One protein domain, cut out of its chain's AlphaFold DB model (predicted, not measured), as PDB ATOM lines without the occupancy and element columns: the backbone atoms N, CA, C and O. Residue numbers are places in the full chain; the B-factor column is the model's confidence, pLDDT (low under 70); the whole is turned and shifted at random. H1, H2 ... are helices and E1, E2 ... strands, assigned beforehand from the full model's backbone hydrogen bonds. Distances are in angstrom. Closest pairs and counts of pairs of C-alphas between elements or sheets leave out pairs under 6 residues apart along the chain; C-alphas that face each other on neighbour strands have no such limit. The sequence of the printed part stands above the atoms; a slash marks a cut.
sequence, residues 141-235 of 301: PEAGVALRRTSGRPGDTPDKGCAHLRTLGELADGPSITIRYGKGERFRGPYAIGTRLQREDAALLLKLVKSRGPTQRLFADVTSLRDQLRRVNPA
ATOM      1  N   PRO A 141     423.999 602.795 393.873       55.62
ATOM      2  CA  PRO A 141     423.688 602.402 395.239       55.62
ATOM      3  C   PRO A 141     423.311 600.915 395.257       55.62
ATOM      4  O   PRO A 141     422.633 600.433 394.345       55.62
ATOM      5  N   GLU A 142     423.762 600.191 396.282       50.12
ATOM      6  CA  GLU A 142     423.758 598.717 396.366       50.12
ATOM      7  C   GLU A 142     422.379 598.095 396.063       50.12
ATOM      8  O   GLU A 142     422.272 597.031 395.449       50.12
ATOM      9  N   ALA A 143     421.298 598.809 396.389       45.94
ATOM     10  CA  ALA A 143     419.927 598.384 396.123       45.94
ATOM     11  C   ALA A 143     419.515 598.437 394.635       45.94
ATOM     12  O   ALA A 143     418.708 597.627 394.174       45.94
ATOM     13  N   GLY A 144     420.084 599.359 393.853       47.16
ATOM     14  CA  GLY A 144     419.820 599.486 392.417       47.16
ATOM     15  C   GLY A 144     420.433 598.352 391.592       47.16
ATOM     16  O   GLY A 144     419.864 597.940 390.577       47.16
ATOM     17  N   VAL A 145     421.560 597.806 392.056       51.38
ATOM     18  CA  VAL A 145     422.277 596.696 391.413       51.38
ATOM     19  C   VAL A 145     421.466 595.398 391.490       51.38
ATOM     20  O   VAL A 145     421.238 594.747 390.466       51.38
ATOM     21  N   ALA A 146     420.941 595.068 392.674       51.94
ATOM     22  CA  ALA A 146     420.116 593.878 392.881       51.94
ATOM     23  C   ALA A 146     418.799 593.933 392.079       51.94
ATOM     24  O   ALA A 146     418.390 592.938 391.474       51.94
ATOM     25  N   LEU A 147     418.155 595.106 392.001       52.28
ATOM     26  CA  LEU A 147     416.890 595.271 391.273       52.28
ATOM     27  C   LEU A 147     417.057 595.133 389.749       52.28
ATOM     28  O   LEU A 147     416.177 594.602 389.069       52.28
ATOM     29  N   ARG A 148     418.193 595.596 389.205       53.81
ATOM     30  CA  ARG A 148     418.487 595.541 387.765       53.81
ATOM     31  C   ARG A 148     418.633 594.114 387.248       53.81
ATOM     32  O   ARG A 148     418.217 593.849 386.123       53.81
ATOM     33  N   ARG A 149     419.198 593.207 388.050       61.38
ATOM     34  CA  ARG A 149     419.478 591.822 387.636       61.38
ATOM     35  C   ARG A 149     418.357 590.838 387.968       61.38
ATOM     36  O   ARG A 149     418.165 589.881 387.234       61.38
ATOM     37  N   THR A 150     417.598 591.085 389.036       58.53
ATOM     38  CA  THR A 150     416.481 590.212 389.454       58.53
ATOM     39  C   THR A 150     415.178 590.491 388.713       58.53
ATOM     40  O   THR A 150     414.281 589.655 388.713       58.53
ATOM     41  N   SER A 151     415.030 591.675 388.106       58.28
ATOM     42  CA  SER A 151     413.760 592.166 387.547       58.28
ATOM     43  C   SER A 151     412.589 592.207 388.555       58.28
ATOM     44  O   SER A 151     411.423 592.286 388.153       58.28
ATOM     45  N   GLY A 152     412.892 592.200 389.861       61.53
ATOM     46  CA  GLY A 152     411.907 592.237 390.946       61.53
ATOM     47  C   GLY A 152     411.077 593.527 390.967       61.53
ATOM     48  O   GLY A 152     411.501 594.572 390.457       61.53
ATOM     49  N   ARG A 153     409.859 593.480 391.531       65.62
ATOM     50  CA  ARG A 153     409.006 594.675 391.631       65.62
ATOM     51  C   ARG A 153     409.327 595.451 392.911       65.62
ATOM     52  O   ARG A 153     409.423 594.851 393.972       65.62
ATOM     53  N   PRO A 154     409.328 596.795 392.868       54.12
ATOM     54  CA  PRO A 154     409.452 597.617 394.078       54.12
ATOM     55  C   PRO A 154     408.345 597.400 395.119       54.12
ATOM     56  O   PRO A 154     408.533 597.659 396.301       54.12
ATOM     57  N   GLY A 155     407.161 596.976 394.661       52.09
ATOM     58  CA  GLY A 155     406.005 596.686 395.512       52.09
ATOM     59  C   GLY A 155     406.051 595.312 396.182       52.09
ATOM     60  O   GLY A 155     405.181 595.026 396.994       52.09
ATOM     61  N   ASP A 156     407.058 594.484 395.886       54.38
ATOM     62  CA  ASP A 156     407.317 593.252 396.639       54.38
ATOM     63  C   ASP A 156     408.051 593.556 397.973       54.38
ATOM     64  O   ASP A 156     408.434 592.644 398.702       54.38
ATOM     65  N   THR A 157     408.231 594.843 398.322       53.31
ATOM     66  CA  THR A 157     408.990 595.298 399.503       53.31
ATOM     67  C   THR A 157     408.416 596.462 400.359       53.31
ATOM     68  O   THR A 157     409.216 597.305 400.743       53.31
ATOM     69  N   PRO A 158     407.126 596.565 400.763       46.44
ATOM     70  CA  PRO A 158     406.801 597.547 401.828       46.44
ATOM     71  C   PRO A 158     406.390 596.972 403.192       46.44
ATOM     72  O   PRO A 158     407.113 597.210 404.157       46.44
ATOM     73  N   ASP A 159     405.316 596.184 403.321       44.25
ATOM     74  CA  ASP A 159     404.654 596.066 404.645       44.25
ATOM     75  C   ASP A 159     404.544 594.670 405.257       44.25
ATOM     76  O   ASP A 159     404.186 594.535 406.423       44.25
ATOM     77  N   LYS A 160     404.900 593.608 404.532       39.88
ATOM     78  CA  LYS A 160     404.889 592.244 405.082       39.88
ATOM     79  C   LYS A 160     406.243 591.591 404.856       39.88
ATOM     80  O   LYS A 160     406.484 590.995 403.818       39.88
ATOM     81  N   GLY A 161     407.141 591.827 405.814       40.62
ATOM     82  CA  GLY A 161     408.341 591.035 406.092       40.62
ATOM     83  C   GLY A 161     409.109 590.474 404.898       40.62
ATOM     84  O   GLY A 161     409.197 589.273 404.806       40.62
ATOM     85  N   CYS A 162     409.703 591.328 404.063       42.72
ATOM     86  CA  CYS A 162     410.859 591.069 403.188       42.72
ATOM     87  C   CYS A 162     410.941 589.778 402.351       42.72
ATOM     88  O   CYS A 162     410.859 588.653 402.829       42.72
ATOM     89  N   ALA A 163     411.339 589.955 401.086       43.97
ATOM     90  CA  ALA A 163     412.108 588.943 400.369       43.97
ATOM     91  C   ALA A 163     413.205 588.402 401.301       43.97
ATOM     92  O   ALA A 163     414.129 589.121 401.686       43.97
ATOM     93  N   HIS A 164     413.036 587.163 401.750       44.53
ATOM     94  CA  HIS A 164     413.992 586.518 402.626       44.53
ATOM     95  C   HIS A 164     415.096 586.020 401.706       44.53
ATOM     96  O   HIS A 164     414.953 584.983 401.055       44.53
ATOM     97  N   LEU A 165     416.168 586.804 401.600       46.12
ATOM     98  CA  LEU A 165     417.400 586.310 401.015       46.12
ATOM     99  C   LEU A 165     417.921 585.214 401.941       46.12
ATOM    100  O   LEU A 165     418.546 585.487 402.961       46.12
ATOM    101  N   ARG A 166     417.616 583.964 401.604       43.38
ATOM    102  CA  ARG A 166     418.406 582.842 402.089       43.38
ATOM    103  C   ARG A 166     419.540 582.670 401.105       43.38
ATOM    104  O   ARG A 166     419.307 582.278 399.968       43.38
ATOM    105  N   THR A 167     420.753 582.950 401.555       43.28
ATOM    106  CA  THR A 167     421.957 582.441 400.909       43.28
ATOM    107  C   THR A 167     421.930 580.926 401.113       43.28
ATOM    108  O   THR A 167     422.379 580.423 402.138       43.28
ATOM    109  N   LEU A 168     421.255 580.197 400.218       39.47
ATOM    110  CA  LEU A 168     421.249 578.738 400.248       39.47
ATOM    111  C   LEU A 168     422.618 578.252 399.782       39.47
ATOM    112  O   LEU A 168     422.812 578.028 398.596       39.47
ATOM    113  N   GLY A 169     423.528 578.128 400.750       38.44
ATOM    114  CA  GLY A 169     424.781 577.394 400.644       38.44
ATOM    115  C   GLY A 169     425.806 577.983 399.679       38.44
ATOM    116  O   GLY A 169     425.497 578.687 398.722       38.44
ATOM    117  N   GLU A 170     427.063 577.641 399.918       40.28
ATOM    118  CA  GLU A 170     428.110 577.640 398.902       40.28
ATOM    119  C   GLU A 170     427.785 576.573 397.839       40.28
ATOM    120  O   GLU A 170     428.502 575.594 397.676       40.28
ATOM    121  N   LEU A 171     426.661 576.695 397.127       43.47
ATOM    122  CA  LEU A 171     426.512 575.975 395.872       43.47
ATOM    123  C   LEU A 171     427.332 576.723 394.826       43.47
ATOM    124  O   LEU A 171     427.275 577.951 394.739       43.47
ATOM    125  N   ALA A 172     428.064 575.968 394.010       52.28
ATOM    126  CA  ALA A 172     428.924 576.437 392.922       52.28
ATOM    127  C   ALA A 172     428.261 577.434 391.934       52.28
ATOM    128  O   ALA A 172     428.945 578.032 391.107       52.28
ATOM    129  N   ASP A 173     426.946 577.654 392.040       60.53
ATOM    130  CA  ASP A 173     426.113 578.501 391.187       60.53
ATOM    131  C   ASP A 173     425.869 579.940 391.692       60.53
ATOM    132  O   ASP A 173     425.267 580.747 390.976       60.53
ATOM    133  N   GLY A 174     426.371 580.303 392.878       67.38
ATOM    134  CA  GLY A 174     426.294 581.666 393.417       67.38
ATOM    135  C   GLY A 174     424.997 581.993 394.184       67.38
ATOM    136  O   GLY A 174     424.123 581.145 394.357       67.38
ATOM    137  N   PRO A 175     424.864 583.230 394.710       73.94
ATOM    138  CA  PRO A 175     423.765 583.598 395.602       73.94
ATOM    139  C   PRO A 175     422.406 583.606 394.886       73.94
ATOM    140  O   PRO A 175     422.228 584.265 393.860       73.94
ATOM    141  N   SER A 176     421.417 582.937 395.479       79.31
ATOM    142  CA  SER A 176     420.021 582.958 395.030       79.31
ATOM    143  C   SER A 176     419.162 583.895 395.885       79.31
ATOM    144  O   SER A 176     419.459 584.169 397.049       79.31
ATOM    145  N   ILE A 177     418.092 584.431 395.287       82.81
ATOM    146  CA  ILE A 177     417.157 585.339 395.961       82.81
ATOM    147  C   ILE A 177     415.779 584.694 395.982       82.81
ATOM    148  O   ILE A 177     415.179 584.484 394.931       82.81
ATOM    149  N   THR A 178     415.238 584.436 397.170       85.00
ATOM    150  CA  THR A 178     413.893 583.865 397.317       85.00
ATOM    151  C   THR A 178     412.863 584.953 397.594       85.00
ATOM    152  O   THR A 178     412.939 585.686 398.583       85.00
ATOM    153  N   ILE A 179     411.854 585.040 396.731       84.88
ATOM    154  CA  ILE A 179     410.703 585.919 396.916       84.88
ATOM    155  C   ILE A 179     409.623 585.147 397.669       84.88
ATOM    156  O   ILE A 179     409.077 584.167 397.171       84.88
ATOM    157  N   ARG A 180     409.327 585.604 398.889       85.38
ATOM    158  CA  ARG A 180     408.336 584.992 399.795       85.38
ATOM    159  C   ARG A 180     407.066 585.813 399.973       85.38
ATOM    160  O   ARG A 180     406.117 585.330 400.570       85.38
ATOM    161  N   TYR A 181     407.062 587.049 399.488       83.50
ATOM    162  CA  TYR A 181     405.938 587.964 399.612       83.50
ATOM    163  C   TYR A 181     405.849 588.815 398.355       83.50
ATOM    164  O   TYR A 181     406.857 589.081 397.698       83.50
ATOM    165  N   GLY A 182     404.640 589.262 398.031       83.75
ATOM    166  CA  GLY A 182     404.400 590.180 396.926       83.75
ATOM    167  C   GLY A 182     403.344 589.669 395.961       83.75
ATOM    168  O   GLY A 182     402.668 588.669 396.201       83.75
ATOM    169  N   LYS A 183     403.172 590.379 394.844       81.69
ATOM    170  CA  LYS A 183     402.107 590.027 393.893       81.69
ATOM    171  C   LYS A 183     402.389 588.693 393.208       81.69
ATOM    172  O   LYS A 183     401.448 587.961 392.948       81.69
ATOM    173  N   GLY A 184     403.653 588.403 392.895       78.31
ATOM    174  CA  GLY A 184     404.035 587.161 392.217       78.31
ATOM    175  C   GLY A 184     403.869 585.920 393.093       78.31
ATOM    176  O   GLY A 184     403.446 584.885 392.591       78.31
ATOM    177  N   GLU A 185     404.146 586.049 394.392       84.94
ATOM    178  CA  GLU A 185     404.065 584.936 395.340       84.94
ATOM    179  C   GLU A 185     402.621 584.453 395.522       84.94
ATOM    180  O   GLU A 185     402.373 583.258 395.425       84.94
ATOM    181  N   ARG A 186     401.642 585.362 395.595       82.25
ATOM    182  CA  ARG A 186     400.215 584.996 395.688       82.25
ATOM    183  C   ARG A 186     399.712 584.066 394.580       82.25
ATOM    184  O   ARG A 186     398.721 583.379 394.783       82.25
ATOM    185  N   PHE A 187     400.342 584.082 393.404       80.50
ATOM    186  CA  PHE A 187     399.937 583.243 392.269       80.50
ATOM    187  C   PHE A 187     400.790 581.986 392.100       80.50
ATOM    188  O   PHE A 187     400.373 581.075 391.397       80.50
ATOM    189  N   ARG A 188     402.008 581.963 392.652       80.81
ATOM    190  CA  ARG A 188     403.017 580.930 392.361       80.81
ATOM    191  C   ARG A 188     403.542 580.221 393.614       80.81
ATOM    192  O   ARG A 188     404.324 579.290 393.484       80.81
ATOM    193  N   GLY A 189     403.142 580.669 394.803       87.62
ATOM    194  CA  GLY A 189     403.825 580.363 396.056       87.62
ATOM    195  C   GLY A 189     405.193 581.055 396.145       87.62
ATOM    196  O   GLY A 189     405.575 581.800 395.236       87.62
ATOM    197  N   PRO A 190     405.939 580.859 397.244       88.19
ATOM    198  CA  PRO A 190     407.312 581.337 397.359       88.19
ATOM    199  C   PRO A 190     408.184 580.767 396.238       88.19
ATOM    200  O   PRO A 190     408.173 579.563 395.995       88.19
ATOM    201  N   TYR A 191     408.960 581.617 395.567       83.25
ATOM    202  CA  TYR A 191     409.793 581.200 394.439       83.25
ATOM    203  C   TYR A 191     411.211 581.750 394.550       83.25
ATOM    204  O   TYR A 191     411.428 582.897 394.948       83.25
ATOM    205  N   ALA A 192     412.184 580.919 394.188       83.38
ATOM    206  CA  ALA A 192     413.576 581.322 394.074       83.38
ATOM    207  C   ALA A 192     413.833 581.909 392.684       83.38
ATOM    208  O   ALA A 192     413.471 581.328 391.662       83.38
ATOM    209  N   ILE A 193     414.477 583.068 392.652       77.12
ATOM    210  CA  ILE A 193     415.071 583.622 391.447       77.12
ATOM    211  C   ILE A 193     416.543 583.230 391.485       77.12
ATOM    212  O   ILE A 193     417.327 583.762 392.279       77.12
ATOM    213  N   GLY A 194     416.909 582.284 390.621       73.56
ATOM    214  CA  GLY A 194     418.304 581.994 390.320       73.56
ATOM    215  C   GLY A 194     418.906 583.199 389.610       73.56
ATOM    216  O   GLY A 194     418.712 583.381 388.410       73.56
ATOM    217  N   THR A 195     419.585 584.067 390.355       71.44
ATOM    218  CA  THR A 195     420.318 585.187 389.771       71.44
ATOM    219  C   THR A 195     421.796 584.885 389.759       71.44
ATOM    220  O   THR A 195     422.423 584.817 390.809       71.44
ATOM    221  N   ARG A 196     422.383 584.819 388.566       80.50
ATOM    222  CA  ARG A 196     423.836 584.913 388.435       80.50
ATOM    223  C   ARG A 196     424.242 586.374 388.614       80.50
ATOM    224  O   ARG A 196     424.216 587.178 387.680       80.50
ATOM    225  N   LEU A 197     424.529 586.740 389.861       81.44
ATOM    226  CA  LEU A 197     425.165 588.015 390.172       81.44
ATOM    227  C   LEU A 197     426.627 587.951 389.727       81.44
ATOM    228  O   LEU A 197     427.287 586.925 389.878       81.44
ATOM    229  N   GLN A 198     427.128 589.050 389.165       83.19
ATOM    230  CA  GLN A 198     428.566 589.180 388.945       83.19
ATOM    231  C   GLN A 198     429.292 589.152 390.289       83.19
ATOM    232  O   GLN A 198     428.714 589.522 391.312       83.19
ATOM    233  N   ARG A 199     430.550 588.706 390.282       84.88
ATOM    234  CA  ARG A 199     431.337 588.491 391.500       84.88
ATOM    235  C   ARG A 199     431.403 589.748 392.367       84.88
ATOM    236  O   ARG A 199     431.292 589.652 393.585       84.88
ATOM    237  N   GLU A 200     431.519 590.915 391.742       89.31
ATOM    238  CA  GLU A 200     431.599 592.215 392.411       89.31
ATOM    239  C   GLU A 200     430.275 592.557 393.110       89.31
ATOM    240  O   GLU A 200     430.254 592.907 394.290       89.31
ATOM    241  N   ASP A 201     429.155 592.369 392.411       87.12
ATOM    242  CA  ASP A 201     427.815 592.623 392.945       87.12
ATOM    243  C   ASP A 201     427.453 591.623 394.054       87.12
ATOM    244  O   ASP A 201     426.844 591.987 395.061       87.12
ATOM    245  N   ALA A 202     427.854 590.358 393.890       87.00
ATOM    246  CA  ALA A 202     427.691 589.317 394.895       87.00
ATOM    247  C   ALA A 202     428.499 589.634 396.162       87.00
ATOM    248  O   ALA A 202     427.983 589.463 397.264       87.00
ATOM    249  N   ALA A 203     429.729 590.142 396.028       88.25
ATOM    250  CA  ALA A 203     430.557 590.542 397.163       88.25
ATOM    251  C   ALA A 203     429.934 591.707 397.953       88.25
ATOM    252  O   ALA A 203     429.901 591.658 399.186       88.25
ATOM    253  N   LEU A 204     429.383 592.715 397.264       89.50
ATOM    254  CA  LEU A 204     428.649 593.814 397.904       89.50
ATOM    255  C   LEU A 204     427.411 593.302 398.645       89.50
ATOM    256  O   LEU A 204     427.195 593.633 399.811       89.50
ATOM    257  N   LEU A 205     426.633 592.432 397.999       87.38
ATOM    258  CA  LEU A 205     425.445 591.839 398.601       87.38
ATOM    259  C   LEU A 205     425.789 590.991 399.833       87.38
ATOM    260  O   LEU A 205     425.120 591.103 400.857       87.38
ATOM    261  N   LEU A 206     426.852 590.188 399.767       87.62
ATOM    262  CA  LEU A 206     427.339 589.388 400.892       87.62
ATOM    263  C   LEU A 206     427.810 590.266 402.052       87.62
ATOM    264  O   LEU A 206     427.489 589.967 403.201       87.62
ATOM    265  N   LYS A 207     428.534 591.357 401.775       90.44
ATOM    266  CA  LYS A 207     428.938 592.328 402.801       90.44
ATOM    267  C   LYS A 207     427.714 592.917 403.503       90.44
ATOM    268  O   LYS A 207     427.685 592.983 404.732       90.44
ATOM    269  N   LEU A 208     426.686 593.274 402.735       89.69
ATOM    270  CA  LEU A 208     425.437 593.795 403.274       89.69
ATOM    271  C   LEU A 208     424.711 592.750 404.134       89.69
ATOM    272  O   LEU A 208     424.333 593.060 405.258       89.69
ATOM    273  N   VAL A 209     424.575 591.509 403.656       88.81
ATOM    274  CA  VAL A 209     423.951 590.407 404.415       88.81
ATOM    275  C   VAL A 209     424.698 590.149 405.724       88.81
ATOM    276  O   VAL A 209     424.060 590.045 406.762       88.81
ATOM    277  N   LYS A 210     426.039 590.121 405.706       89.38
ATOM    278  CA  LYS A 210     426.865 589.931 406.914       89.38
ATOM    279  C   LYS A 210     426.673 591.038 407.951       89.38
ATOM    280  O   LYS A 210     426.790 590.782 409.141       89.38
ATOM    281  N   SER A 211     426.375 592.260 407.509       90.56
ATOM    282  CA  SER A 211     426.118 593.397 408.402       90.56
ATOM    283  C   SER A 211     424.700 593.427 408.994       90.56
ATOM    284  O   SER A 211     424.377 594.332 409.762       90.56
ATOM    285  N   ARG A 212     423.830 592.478 408.621       88.75
ATOM    286  CA  ARG A 212     422.407 592.461 408.982       88.75
ATOM    287  C   ARG A 212     422.048 591.204 409.769       88.75
ATOM    288  O   ARG A 212     422.546 590.116 409.505       88.75
ATOM    289  N   GLY A 213     421.127 591.353 410.718       86.94
ATOM    290  CA  GLY A 213     420.535 590.215 411.424       86.94
ATOM    291  C   GLY A 213     419.590 589.394 410.525       86.94
ATOM    292  O   GLY A 213     419.029 589.940 409.573       86.94
ATOM    293  N   PRO A 214     419.326 588.113 410.842       82.81
ATOM    294  CA  PRO A 214     418.534 587.200 410.001       82.81
ATOM    295  C   PRO A 214     417.072 587.632 409.788       82.81
ATOM    296  O   PRO A 214     416.428 587.222 408.822       82.81
ATOM    297  N   THR A 215     416.537 588.460 410.686       84.50
ATOM    298  CA  THR A 215     415.178 589.020 410.616       84.50
ATOM    299  C   THR A 215     415.148 590.445 410.062       84.50
ATOM    300  O   THR A 215     414.070 590.995 409.833       84.50
ATOM    301  N   GLN A 216     416.313 591.060 409.842       87.06
ATOM    302  CA  GLN A 216     416.396 592.427 409.351       87.06
ATOM    303  C   GLN A 216     416.170 592.484 407.842       87.06
ATOM    304  O   GLN A 216     416.503 591.572 407.083       87.06
ATOM    305  N   ARG A 217     415.607 593.608 407.395       84.62
ATOM    306  CA  ARG A 217     415.459 593.889 405.969       84.62
ATOM    307  C   ARG A 217     416.842 594.070 405.350       84.62
ATOM    308  O   ARG A 217     417.665 594.794 405.906       84.62
ATOM    309  N   LEU A 218     417.059 593.480 404.173       86.25
ATOM    310  CA  LEU A 218     418.294 593.677 403.412       86.25
ATOM    311  C   LEU A 218     418.512 595.177 403.129       86.25
ATOM    312  O   LEU A 218     419.559 595.733 403.443       86.25
ATOM    313  N   PHE A 219     417.470 595.852 402.640       86.31
ATOM    314  CA  PHE A 219     417.438 597.303 402.467       86.31
ATOM    315  C   PHE A 219     416.489 597.913 403.499       86.31
ATOM    316  O   PHE A 219     415.286 597.646 403.468       86.31
ATOM    317  N   ALA A 220     417.034 598.701 404.427       83.38
ATOM    318  CA  ALA A 220     416.260 599.299 405.516       83.38
ATOM    319  C   ALA A 220     415.252 600.337 405.000       83.38
ATOM    320  O   ALA A 220     414.085 600.315 405.385       83.38
ATOM    321  N   ASP A 221     415.695 601.200 404.085       84.75
ATOM    322  CA  ASP A 221     414.897 602.288 403.532       84.75
ATOM    323  C   ASP A 221     414.593 602.041 402.052       84.75
ATOM    324  O   ASP A 221     415.354 602.378 401.144       84.75
ATOM    325  N   VAL A 222     413.447 601.408 401.813       79.06
ATOM    326  CA  VAL A 222     412.946 601.147 400.458       79.06
ATOM    327  C   VAL A 222     412.332 602.413 399.851       79.06
ATOM    328  O   VAL A 222     412.278 602.555 398.627       79.06
ATOM    329  N   THR A 223     411.885 603.355 400.688       80.12
ATOM    330  CA  THR A 223     411.272 604.607 400.237       80.12
ATOM    331  C   THR A 223     412.277 605.525 399.551       80.12
ATOM    332  O   THR A 223     411.964 606.055 398.481       80.12
ATOM    333  N   SER A 224     413.516 605.610 400.050       86.25
ATOM    334  CA  SER A 224     414.564 606.412 399.403       86.25
ATOM    335  C   SER A 224     415.163 605.773 398.157       86.25
ATOM    336  O   SER A 224     415.885 606.441 397.420       86.25
ATOM    337  N   LEU A 225     414.846 604.515 397.842       84.50
ATOM    338  CA  LEU A 225     415.414 603.817 396.686       84.50
ATOM    339  C   LEU A 225     415.087 604.534 395.362       84.50
ATOM    340  O   LEU A 225     415.895 604.536 394.433       84.50
ATOM    341  N   ARG A 226     413.933 605.214 395.284       84.62
ATOM    342  CA  ARG A 226     413.578 606.076 394.142       84.62
ATOM    343  C   ARG A 226     414.506 607.280 394.019       84.62
ATOM    344  O   ARG A 226     414.954 607.584 392.917       84.62
ATOM    345  N   ASP A 227     414.795 607.942 395.128       89.00
ATOM    346  CA  ASP A 227     415.631 609.142 395.140       89.00
ATOM    347  C   ASP A 227     417.096 608.785 394.914       89.00
ATOM    348  O   ASP A 227     417.779 609.433 394.127       89.00
ATOM    349  N   GLN A 228     417.558 607.684 395.505       89.62
ATOM    350  CA  GLN A 228     418.876 607.112 395.244       89.62
ATOM    351  C   GLN A 228     419.058 606.752 393.763       89.62
ATOM    352  O   GLN A 228     420.101 607.047 393.182       89.62
ATOM    353  N   LEU A 229     418.034 606.178 393.123       88.12
ATOM    354  CA  LEU A 229     418.061 605.911 391.687       88.12
ATOM    355  C   LEU A 229     418.150 607.210 390.869       88.12
ATOM    356  O   LEU A 229     418.965 607.297 389.949       88.12
ATOM    357  N   ARG A 230     417.354 608.224 391.230       89.75
ATOM    358  CA  ARG A 230     417.356 609.541 390.572       89.75
ATOM    359  C   ARG A 230     418.674 610.294 390.734       89.75
ATOM    360  O   ARG A 230     419.060 611.023 389.829       89.75
ATOM    361  N   ARG A 231     419.397 610.094 391.841       91.62
ATOM    362  CA  ARG A 231     420.742 610.665 392.040       91.62
ATOM    363  C   ARG A 231     421.756 610.137 391.028       91.62
ATOM    364  O   ARG A 231     422.653 610.876 390.640       91.62
ATOM    365  N   VAL A 232     421.628 608.876 390.608       90.69
ATOM    366  CA  VAL A 232     422.512 608.299 389.583       90.69
ATOM    367  C   VAL A 232     422.039 608.654 388.180       90.69
ATOM    368  O   VAL A 232     422.851 608.963 387.313       90.69
ATOM    369  N   ASN A 233     420.729 608.620 387.952       89.19
ATOM    370  CA  ASN A 233     420.132 609.020 386.689       89.19
ATOM    371  C   ASN A 233     418.823 609.780 386.961       89.19
ATOM    372  O   ASN A 233     417.823 609.136 387.283       89.19
ATOM    373  N   PRO A 234     418.789 611.113 386.774       90.44
ATOM    374  CA  PRO A 234     417.600 611.926 387.041       90.44
ATOM    375  C   PRO A 234     416.349 611.488 386.267       90.44
ATOM    376  O   PRO A 234     415.232 611.659 386.754       90.44
ATOM    377  N   ALA A 235     416.523 610.875 385.091       85.00
ATOM    378  CA  ALA A 235     415.432 610.359 384.265       85.00
ATOM    379  C   ALA A 235     414.994 608.930 384.649       85.00
ATOM    380  O   ALA A 235     413.994 608.423 384.133       85.00
TER     381      ALA A 235
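Overview. This is residues 141 to 235 of the 301 residues of an uncharacterized protein of Leishmania martiniquensis (UniProt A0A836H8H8). A short helix, H1, lies near the middle of a small domain rich in loops, with the small two-stranded ribbon of E1 and E2 toward one end and H4 at the opposite end. The longest helix, H3, packs on H1 with residues 201 to 205, and the short helix H2 is part of the turn at one end of the ribbon. The printed part has 95 residues with four named helices and two named strands, in the order H1, E1, H2, E2, H3, H4; the sheet, E1 - E2, is antiparallel. The class is mostly helix, though under half of the residues are in named elements. The whole is compact, with a radius of gyration of the C-alphas of 13.3 A and spans of 37 by 32 by 24 A.

Along the chain. H1 is residues 142 to 150, 13.2 A from first to last C-alpha, beginning at C-alpha 142 (423.758, 598.717, 396.366). E1 is residues 177 to 179, 6.6 A long. H2 is residues 185 to 188, 5.1 A long. E2 is residues 191 to 193, 6.5 A long. H3, residues 199 to 210, is 16.1 A long and begins at C-alpha 199 (431.337, 588.491, 391.500). H4, residues 225 to 232, is 11.0 A long and ends at C-alpha 232 (422.512, 608.299, 389.583).

Arrangement. H1 touches H3, opposite ways at a steep tilt of 60 degrees, and the closest C-alphas, of Val 145 and Asp 201, are 7.0 A apart. H3 touches H1 with residues 201 to 205 alone. H1 and H4 only just touch, with 3 pairs of C-alphas within 8 A, the closest being those of Gly 144 and Leu 229 at 6.7 A. Their lines are about perpendicular, at 80 degrees. H3 and H4 are apart. E1 and E2 are antiparallel neighbours, their directions at 146 degrees; N 179 and O 191 are within hydrogen-bond range at 2.8 A, and so are N 193 and O 177 at 2.8 A. The closest C-alphas of H1 and E2, of Thr 150 and Ile 193, are 7.0 A apart. H2 touches no helix; its closest C-alpha to E1 is that of Glu 185, 6.9 A from that of Ile 179. In H3 every O i to N i+4 pair is within hydrogen-bond range, in H1 3 of 5 and in H4 3 of 4, while H2 is too short for such a pair.

Size, cuts and confidence. The two C-alphas farthest apart are those of Leu 171 and Pro 234, at 38.1 A. The printed part has no cut. The links from H1 to E1, with 26 residues, and from H3 to H4, with 14 residues, are long. The mean pLDDT of the printed part is 72.5, and residues 141 to 174 are under 70.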